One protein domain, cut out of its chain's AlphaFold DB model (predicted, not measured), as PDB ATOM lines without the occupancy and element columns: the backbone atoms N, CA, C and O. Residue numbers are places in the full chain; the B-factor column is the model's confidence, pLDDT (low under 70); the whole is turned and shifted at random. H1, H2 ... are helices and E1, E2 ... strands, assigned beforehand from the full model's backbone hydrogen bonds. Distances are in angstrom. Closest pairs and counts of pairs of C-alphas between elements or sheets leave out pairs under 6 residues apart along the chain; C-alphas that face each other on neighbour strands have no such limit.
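This is residues 2 to 65 of the 221 residues of the protein "AMP-binding domain-containing protein" of Gammaproteobacteria bacterium (UniProt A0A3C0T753). With little regular structure, the domain is a body of loops around a tiny sheet of two parallel strands, order E1, E2, from which residues 47 to 65 stick out as an arm holding the last residues of H1 and the whole of H2. The printed part has 64 residues, with E1, E2, H1 and H2 in that order, a mixed class with 22 residues in named elements. It is loose, with a radius of gyration of the C-alphas of 14.7 A, spanning 41 by 32 by 19 A.

E1, residues 25 to 27, and E2, residues 40 to 42, are parallel neighbours at 35 degrees; N 41 and O 25 are 2.8 A apart, within hydrogen-bond range. The closest C-alphas of E1 and H1, residues 43 to 50, are those of Ile 27 and Trp 43, 5.8 A. H2, residues 55 to 62, is apart from E1, E2 and H1. In H1 and H2 every O i to N i+4 pair is within hydrogen-bond range.

E1, 6.5 A long, begins at C-alpha 25 (-10.921, -26.913, -8.724); E2 measures 6.7 A. H1 measures 10.3 A; H2, 10.2 A, ends at C-alpha 62 (-25.566, -10.003, -0.182).

The C-alphas farthest apart, Val 2 and Asp 56, are 42.0 A apart. The printed part has no cut. E1 to E2 is a long link of 12 residues. pLDDT is under 70 at residue 2 and residues 30 to 36.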
ATOM      1  N   VAL A   2     -11.325 -43.451 -14.959       59.75
ATOM      2  CA  VAL A   2     -11.357 -41.989 -14.815       59.75
ATOM      3  C   VAL A   2     -10.747 -41.415 -16.091       59.75
ATOM      4  O   VAL A   2      -9.634 -41.789 -16.452       59.75
ATOM      5  N   LYS A   3     -11.508 -40.603 -16.826       73.62
ATOM      6  CA  LYS A   3     -11.025 -39.909 -18.021       73.62
ATOM      7  C   LYS A   3     -10.673 -38.489 -17.604       73.62
ATOM      8  O   LYS A   3     -11.551 -37.769 -17.139       73.62
ATOM      9  N   GLU A   4      -9.416 -38.106 -17.775       75.38
ATOM     10  CA  GLU A   4      -9.020 -36.705 -17.670       75.38
ATOM     11  C   GLU A   4      -9.679 -35.935 -18.821       75.38
ATOM     12  O   GLU A   4      -9.575 -36.324 -19.988       75.38
ATOM     13  N   VAL A   5     -10.455 -34.909 -18.474       85.44
ATOM     14  CA  VAL A   5     -11.229 -34.097 -19.428       85.44
ATOM     15  C   VAL A   5     -10.728 -32.659 -19.522       85.44
ATOM     16  O   VAL A   5     -11.098 -31.977 -20.468       85.44
ATOM     17  N   VAL A   6      -9.894 -32.232 -18.572       85.31
ATOM     18  CA  VAL A   6      -9.272 -30.907 -18.484       85.31
ATOM     19  C   VAL A   6      -7.848 -31.107 -17.988       85.31
ATOM     20  O   VAL A   6      -7.656 -31.805 -16.991       85.31
ATOM     21  N   SER A   7      -6.874 -30.487 -18.651       83.75
ATOM     22  CA  SER A   7      -5.496 -30.437 -18.157       83.75
ATOM     23  C   SER A   7      -5.347 -29.289 -17.164       83.75
ATOM     24  O   SER A   7      -5.588 -28.130 -17.498       83.75
ATOM     25  N   LEU A   8      -4.965 -29.614 -15.931       87.00
ATOM     26  CA  LEU A   8      -4.824 -28.625 -14.865       87.00
ATOM     27  C   LEU A   8      -3.467 -27.897 -14.962       87.00
ATOM     28  O   LEU A   8      -2.452 -28.547 -15.232       87.00
ATOM     29  N   PRO A   9      -3.423 -26.567 -14.753       85.81
ATOM     30  CA  PRO A   9      -2.173 -25.808 -14.763       85.81
ATOM     31  C   PRO A   9      -1.315 -26.130 -13.531       85.81
ATOM     32  O   PRO A   9      -1.795 -26.707 -12.566       85.81
ATOM     33  N   ASP A  10      -0.047 -25.711 -13.511       80.38
ATOM     34  CA  ASP A  10       0.782 -25.835 -12.299       80.38
ATOM     35  C   ASP A  10       0.284 -24.917 -11.164       80.38
ATOM     36  O   ASP A  10       0.351 -25.278  -9.993       80.38
ATOM     37  N   SER A  11      -0.219 -23.727 -11.510       75.31
ATOM     38  CA  SER A  11      -0.801 -22.745 -10.585       75.31
ATOM     39  C   SER A  11      -1.704 -21.760 -11.340       75.31
ATOM     40  O   SER A  11      -1.566 -21.609 -12.556       75.31
ATOM     41  N   GLY A  12      -2.592 -21.063 -10.624       77.31
ATOM     42  CA  GLY A  12      -3.485 -20.047 -11.194       77.31
ATOM     43  C   GLY A  12      -4.820 -20.597 -11.705       77.31
ATOM     44  O   GLY A  12      -5.187 -21.735 -11.417       77.31
ATOM     45  N   ASP A  13      -5.567 -19.754 -12.421       86.69
ATOM     46  CA  ASP A  13      -6.880 -20.120 -12.960       86.69
ATOM     47  C   ASP A  13      -6.752 -21.094 -14.150       86.69
ATOM     48  O   ASP A  13      -5.827 -21.013 -14.960       86.69
ATOM     49  N   ILE A  14      -7.725 -21.995 -14.269       90.38
ATOM     50  CA  ILE A  14      -7.875 -22.944 -15.374       90.38
ATOM     51  C   ILE A  14      -8.326 -22.192 -16.637       90.38
ATOM     52  O   ILE A  14      -9.273 -21.396 -16.611       90.38
ATOM     53  N   ASP A  15      -7.646 -22.470 -17.750       89.50
ATOM     54  CA  ASP A  15      -7.961 -21.952 -19.081       89.50
ATOM     55  C   ASP A  15      -8.030 -23.117 -20.079       89.50
ATOM     56  O   ASP A  15      -7.018 -23.570 -20.610       89.50
ATOM     57  N   ASP A  16      -9.237 -23.658 -20.264       90.00
ATOM     58  CA  ASP A  16      -9.520 -24.776 -21.167       90.00
ATOM     59  C   ASP A  16     -10.647 -24.383 -22.131       90.00
ATOM     60  O   ASP A  16     -11.732 -23.974 -21.707       90.00
ATOM     61  N   GLU A  17     -10.407 -24.517 -23.438       91.00
ATOM     62  CA  GLU A  17     -11.370 -24.125 -24.478       91.00
ATOM     63  C   GLU A  17     -12.686 -24.918 -24.411       91.00
ATOM     64  O   GLU A  17     -13.741 -24.398 -24.779       91.00
ATOM     65  N   SER A  18     -12.649 -26.167 -23.932       91.75
ATOM     66  CA  SER A  18     -13.842 -27.008 -23.783       91.75
ATOM     67  C   SER A  18     -14.654 -26.638 -22.539       91.75
ATOM     68  O   SER A  18     -15.857 -26.903 -22.491       91.75
ATOM     69  N   PHE A  19     -14.022 -26.001 -21.548       92.00
ATOM     70  CA  PHE A  19     -14.633 -25.592 -20.282       92.00
ATOM     71  C   PHE A  19     -14.289 -24.133 -19.929       92.00
ATOM     72  O   PHE A  19     -13.721 -23.867 -18.870       92.00
ATOM     73  N   PRO A  20     -14.701 -23.147 -20.747       91.88
ATOM     74  CA  PRO A  20     -14.233 -21.758 -20.635       91.88
ATOM     75  C   PRO A  20     -14.648 -21.050 -19.330       91.88
ATOM     76  O   PRO A  20     -14.071 -20.023 -18.954       91.88
ATOM     77  N   LEU A  21     -15.663 -21.586 -18.641       93.81
ATOM     78  CA  LEU A  21     -16.172 -21.080 -17.363       93.81
ATOM     79  C   LEU A  21     -15.532 -21.755 -16.139       93.81
ATOM     80  O   LEU A  21     -15.700 -21.258 -15.027       93.81
ATOM     81  N   LEU A  22     -14.817 -22.870 -16.313       92.75
ATOM     82  CA  LEU A  22     -14.105 -23.521 -15.218       92.75
ATOM     83  C   LEU A  22     -12.850 -22.706 -14.904       92.75
ATOM     84  O   LEU A  22     -11.993 -22.545 -15.764       92.75
ATOM     85  N   LYS A  23     -12.752 -22.182 -13.680       91.31
ATOM     86  CA  LYS A  23     -11.601 -21.367 -13.251       91.31
ATOM     87  C   LYS A  23     -10.765 -22.017 -12.171       91.31
ATOM     88  O   LYS A  23      -9.558 -21.838 -12.162       91.31
ATOM     89  N   ARG A  24     -11.376 -22.768 -11.261       89.88
ATOM     90  CA  ARG A  24     -10.677 -23.387 -10.133       89.88
ATOM     91  C   ARG A  24     -11.298 -24.736  -9.823       89.88
ATOM     92  O   ARG A  24     -12.505 -24.909  -9.984       89.88
ATOM     93  N   VAL A  25     -10.477 -25.658  -9.336       89.31
ATOM     94  CA  VAL A  25     -10.921 -26.913  -8.724       89.31
ATOM     95  C   VAL A  25     -10.542 -26.843  -7.256       89.31
ATOM     96  O   VAL A  25      -9.366 -26.695  -6.936       89.31
ATOM     97  N   ILE A  26     -11.538 -26.912  -6.375       89.06
ATOM     98  CA  ILE A  26     -11.328 -26.893  -4.928       89.06
ATOM     99  C   ILE A  26     -11.547 -28.305  -4.395       89.06
ATOM    100  O   ILE A  26     -12.602 -28.892  -4.640       89.06
ATOM    101  N   ILE A  27     -10.561 -28.848  -3.686       87.19
ATOM    102  CA  ILE A  27     -10.648 -30.167  -3.053       87.19
ATOM    103  C   ILE A  27     -11.113 -29.977  -1.611       87.19
ATOM    104  O   ILE A  27     -10.441 -29.319  -0.820       87.19
ATOM    105  N   VAL A  28     -12.267 -30.560  -1.286       87.75
ATOM    106  CA  VAL A  28     -12.825 -30.596   0.071       87.75
ATOM    107  C   VAL A  28     -12.543 -31.974   0.663       87.75
ATOM    108  O   VAL A  28     -13.033 -32.977   0.146       87.75
ATOM    109  N   GLY A  29     -11.739 -32.023   1.719       78.88
ATOM    110  CA  GLY A  29     -11.317 -33.243   2.407       78.88
ATOM    111  C   GLY A  29     -10.423 -32.899   3.596       78.88
ATOM    112  O   GLY A  29     -10.163 -31.720   3.836       78.88
ATOM    113  N   ASP A  30      -9.979 -33.915   4.335       68.12
ATOM    114  CA  ASP A  30      -9.090 -33.717   5.482       68.12
ATOM    115  C   ASP A  30      -7.775 -33.048   5.050       68.12
ATOM    116  O   ASP A  30      -7.256 -33.317   3.962       68.12
ATOM    117  N   ASP A  31      -7.221 -32.195   5.918       60.19
ATOM    118  CA  ASP A  31      -5.957 -31.475   5.682       60.19
ATOM    119  C   ASP A  31      -4.761 -32.425   5.436       60.19
ATOM    120  O   ASP A  31      -3.743 -32.010   4.885       60.19
ATOM    121  N   ASP A  32      -4.909 -33.712   5.783       56.28
ATOM    122  CA  ASP A  32      -3.947 -34.792   5.531       56.28
ATOM    123  C   ASP A  32      -3.981 -35.324   4.085       56.28
ATOM    124  O   ASP A  32      -3.203 -36.214   3.727       56.28
ATOM    125  N   TYR A  33      -4.864 -34.808   3.219       56.03
ATOM    126  CA  TYR A  33      -4.748 -35.046   1.784       56.03
ATOM    127  C   TYR A  33      -3.494 -34.322   1.270       56.03
ATOM    128  O   TYR A  33      -3.563 -33.191   0.791       56.03
ATOM    129  N   GLU A  34      -2.346 -35.007   1.325       51.66
ATOM    130  CA  GLU A  34      -1.031 -34.599   0.787       51.66
ATOM    131  C   GLU A  34      -1.022 -34.353  -0.744       51.66
ATOM    132  O   GLU A  34       0.028 -34.275  -1.385       51.66
ATOM    133  N   GLY A  35      -2.187 -34.242  -1.377       53.50
ATOM    134  CA  GLY A  35      -2.318 -33.976  -2.794       53.50
ATOM    135  C   GLY A  35      -2.082 -32.508  -3.101       53.50
ATOM    136  O   GLY A  35      -3.036 -31.768  -3.323       53.50
ATOM    137  N   ASP A  36      -0.813 -32.133  -3.232       59.84
ATOM    138  CA  ASP A  36      -0.324 -30.995  -4.023       59.84
ATOM    139  C   ASP A  36      -0.641 -31.247  -5.520       59.84
ATOM    140  O   ASP A  36       0.226 -31.289  -6.400       59.84
ATOM    141  N   GLN A  37      -1.907 -31.578  -5.814       72.81
ATOM    142  CA  GLN A  37      -2.373 -31.860  -7.154       72.81
ATOM    143  C   GLN A  37      -2.376 -30.529  -7.884       72.81
ATOM    144  O   GLN A  37      -3.204 -29.653  -7.627       72.81
ATOM    145  N   LYS A  38      -1.399 -30.391  -8.779       75.56
ATOM    146  CA  LYS A  38      -1.194 -29.226  -9.636       75.56
ATOM    147  C   LYS A  38      -2.521 -28.683 -10.161       75.56
ATOM    148  O   LYS A  38      -3.342 -29.436 -10.687       75.56
ATOM    149  N   GLY A  39      -2.723 -27.380  -9.973       79.69
ATOM    150  CA  GLY A  39      -3.899 -26.666 -10.473       79.69
ATOM    151  C   GLY A  39      -5.178 -26.896  -9.671       79.69
ATOM    152  O   GLY A  39      -6.261 -26.550 -10.145       79.69
ATOM    153  N   THR A  40      -5.071 -27.457  -8.466       85.62
ATOM    154  CA  THR A  40      -6.166 -27.528  -7.492       85.62
ATOM    155  C   THR A  40      -5.865 -26.667  -6.266       85.62
ATOM    156  O   THR A  40      -4.712 -26.350  -5.978       85.62
ATOM    157  N   LEU A  41      -6.917 -26.257  -5.561       84.88
ATOM    158  CA  LEU A  41      -6.844 -25.487  -4.323       84.88
ATOM    159  C   LEU A  41      -7.410 -26.331  -3.181       84.88
ATOM    160  O   LEU A  41      -8.537 -26.819  -3.272       84.88
ATOM    161  N   ASN A  42      -6.658 -26.494  -2.096       85.75
ATOM    162  CA  ASN A  42      -7.188 -27.143  -0.899       85.75
ATOM    163  C   ASN A  42      -8.241 -26.241  -0.224       85.75
ATOM    164  O   ASN A  42      -8.095 -25.016  -0.200       85.75
ATOM    165  N   TRP A  43      -9.300 -26.840   0.324       88.12
ATOM    166  CA  TRP A  43     -10.360 -26.131   1.038       88.12
ATOM    167  C   TRP A  43      -9.855 -25.226   2.170       88.12
ATOM    168  O   TRP A  43     -10.315 -24.088   2.268       88.12
ATOM    169  N   SER A  44      -8.889 -25.663   2.984       86.75
ATOM    170  CA  SER A  44      -8.353 -24.836   4.075       86.75
ATOM    171  C   SER A  44      -7.626 -23.598   3.545       86.75
ATOM    172  O   SER A  44      -7.842 -22.494   4.045       86.75
ATOM    173  N   ILE A  45      -6.870 -23.734   2.452       86.31
ATOM    174  CA  ILE A  45      -6.243 -22.593   1.766       86.31
ATOM    175  C   ILE A  45      -7.312 -21.653   1.190       86.31
ATOM    176  O   ILE A  45      -7.217 -20.440   1.370       86.31
ATOM    177  N   ALA A  46      -8.360 -22.189   0.553       88.06
ATOM    178  CA  ALA A  46      -9.466 -21.383   0.032       88.06
ATOM    179  C   ALA A  46     -10.168 -20.570   1.137       88.06
ATOM    180  O   ALA A  46     -10.541 -19.415   0.916       88.06
ATOM    181  N   LEU A  47     -10.322 -21.145   2.336       90.50
ATOM    182  CA  LEU A  47     -10.867 -20.447   3.501       90.50
ATOM    183  C   LEU A  47      -9.937 -19.332   4.001       90.50
ATOM    184  O   LEU A  47     -10.425 -18.244   4.311       90.50
ATOM    185  N   GLU A  48      -8.621 -19.559   4.052       91.44
ATOM    186  CA  GLU A  48      -7.653 -18.514   4.417       91.44
ATOM    187  C   GLU A  48      -7.632 -17.365   3.399       91.44
ATOM    188  O   GLU A  48      -7.657 -16.199   3.794       91.44
ATOM    189  N   GLU A  49      -7.669 -17.661   2.093       90.12
ATOM    190  CA  GLU A  49      -7.826 -16.634   1.054       90.12
ATOM    191  C   GLU A  49      -9.126 -15.844   1.250       90.12
ATOM    192  O   GLU A  49      -9.137 -14.614   1.140       90.12
ATOM    193  N   GLY A  50     -10.214 -16.534   1.603       91.81
ATOM    194  CA  GLY A  50     -11.511 -15.929   1.886       91.81
ATOM    195  C   GLY A  50     -11.470 -14.881   3.002       91.81
ATOM    196  O   GLY A  50     -12.168 -13.875   2.903       91.81
ATOM    197  N   LYS A  51     -10.603 -15.039   4.012       94.94
ATOM    198  CA  LYS A  51     -10.437 -14.061   5.108       94.94
ATOM    199  C   LYS A  51      -9.857 -12.721   4.655       94.94
ATOM    200  O   LYS A  51      -9.932 -11.743   5.394       94.94
ATOM    201  N   THR A  52      -9.266 -12.660   3.462       95.94
ATOM    202  CA  THR A  52      -8.775 -11.399   2.883       95.94
ATOM    203  C   THR A  52      -9.895 -10.556   2.267       95.94
ATOM    204  O   THR A  52      -9.692  -9.376   1.975       95.94
ATOM    205  N   VAL A  53     -11.087 -11.135   2.083       95.62
ATOM    206  CA  VAL A  53     -12.281 -10.436   1.604       95.62
ATOM    207  C   VAL A  53     -12.918  -9.691   2.777       95.62
ATOM    208  O   VAL A  53     -13.242 -10.297   3.792       95.62
ATOM    209  N   SER A  54     -13.110  -8.377   2.645       97.00
ATOM    210  CA  SER A  54     -13.738  -7.576   3.701       97.00
ATOM    211  C   SER A  54     -15.247  -7.814   3.799       97.00
ATOM    212  O   SER A  54     -15.911  -8.092   2.795       97.00
ATOM    213  N   ASP A  55     -15.801  -7.603   4.995       96.50
ATOM    214  CA  ASP A  55     -17.246  -7.678   5.243       96.50
ATOM    215  C   ASP A  55     -18.039  -6.735   4.324       96.50
ATOM    216  O   ASP A  55     -19.073  -7.132   3.797       96.50
ATOM    217  N   ASP A  56     -17.508  -5.546   4.008       97.88
ATOM    218  CA  ASP A  56     -18.129  -4.604   3.063       97.88
ATOM    219  C   ASP A  56     -18.367  -5.229   1.675       97.88
ATOM    220  O   ASP A  56     -19.396  -4.991   1.038       97.88
ATOM    221  N   VAL A  57     -17.424  -6.045   1.185       97.62
ATOM    222  CA  VAL A  57     -17.563  -6.742  -0.105       97.62
ATOM    223  C   VAL A  57     -18.623  -7.837  -0.007       97.62
ATOM    224  O   VAL A  57     -19.404  -8.025  -0.946       97.62
ATOM    225  N   VAL A  58     -18.667  -8.555   1.116       96.06
ATOM    226  CA  VAL A  58     -19.667  -9.599   1.371       96.06
ATOM    227  C   VAL A  58     -21.066  -8.990   1.456       96.06
ATOM    228  O   VAL A  58     -21.981  -9.474   0.789       96.06
ATOM    229  N   ASP A  59     -21.232  -7.895   2.195       97.56
ATOM    230  CA  ASP A  59     -22.506  -7.200   2.356       97.56
ATOM    231  C   ASP A  59     -22.989  -6.570   1.047       97.56
ATOM    232  O   ASP A  59     -24.167  -6.693   0.699       97.56
ATOM    233  N   ALA A  60     -22.087  -5.985   0.252       97.94
ATOM    234  CA  ALA A  60     -22.428  -5.463  -1.068       97.94
ATOM    235  C   ALA A  60     -22.924  -6.558  -2.030       97.94
ATOM    236  O   ALA A  60     -23.809  -6.296  -2.849       97.94
ATOM    237  N   ARG A  61     -22.379  -7.782  -1.945       96.31
ATOM    238  CA  ARG A  61     -22.863  -8.944  -2.714       96.31
ATOM    239  C   ARG A  61     -24.193  -9.455  -2.176       96.31
ATOM    240  O   ARG A  61     -25.112  -9.675  -2.955       96.31
ATOM    241  N   ARG A  62     -24.323  -9.593  -0.852       95.81
ATOM    242  CA  ARG A  62     -25.566 -10.003  -0.182       95.81
ATOM    243  C   ARG A  62     -26.733  -9.093  -0.561       95.81
ATOM    244  O   ARG A  62     -27.814  -9.592  -0.840       95.81
ATOM    245  N   ALA A  63     -26.510  -7.780  -0.625       97.19
ATOM    246  CA  ALA A  63     -27.528  -6.801  -0.999       97.19
ATOM    247  C   ALA A  63     -28.035  -6.937  -2.450       97.19
ATOM    248  O   ALA A  63     -29.081  -6.381  -2.779       97.19
ATOM    249  N   GLN A  64     -27.306  -7.651  -3.316       97.38
ATOM    250  CA  GLN A  64     -27.698  -7.904  -4.706       97.38
ATOM    251  C   GLN A  64     -28.488  -9.205  -4.879       97.38
ATOM    252  O   GLN A  64     -29.085  -9.392  -5.933       97.38
ATOM    253  N   VAL A  65     -28.501 -10.084  -3.871       96.56
ATOM    254  CA  VAL A  65     -29.234 -11.353  -3.922       96.56
ATOM    255  C   VAL A  65     -30.723 -11.088  -3.734       96.56
ATOM    256  O   VAL A  65     -31.157 -10.549  -2.713       96.56
TER     257      VAL A  65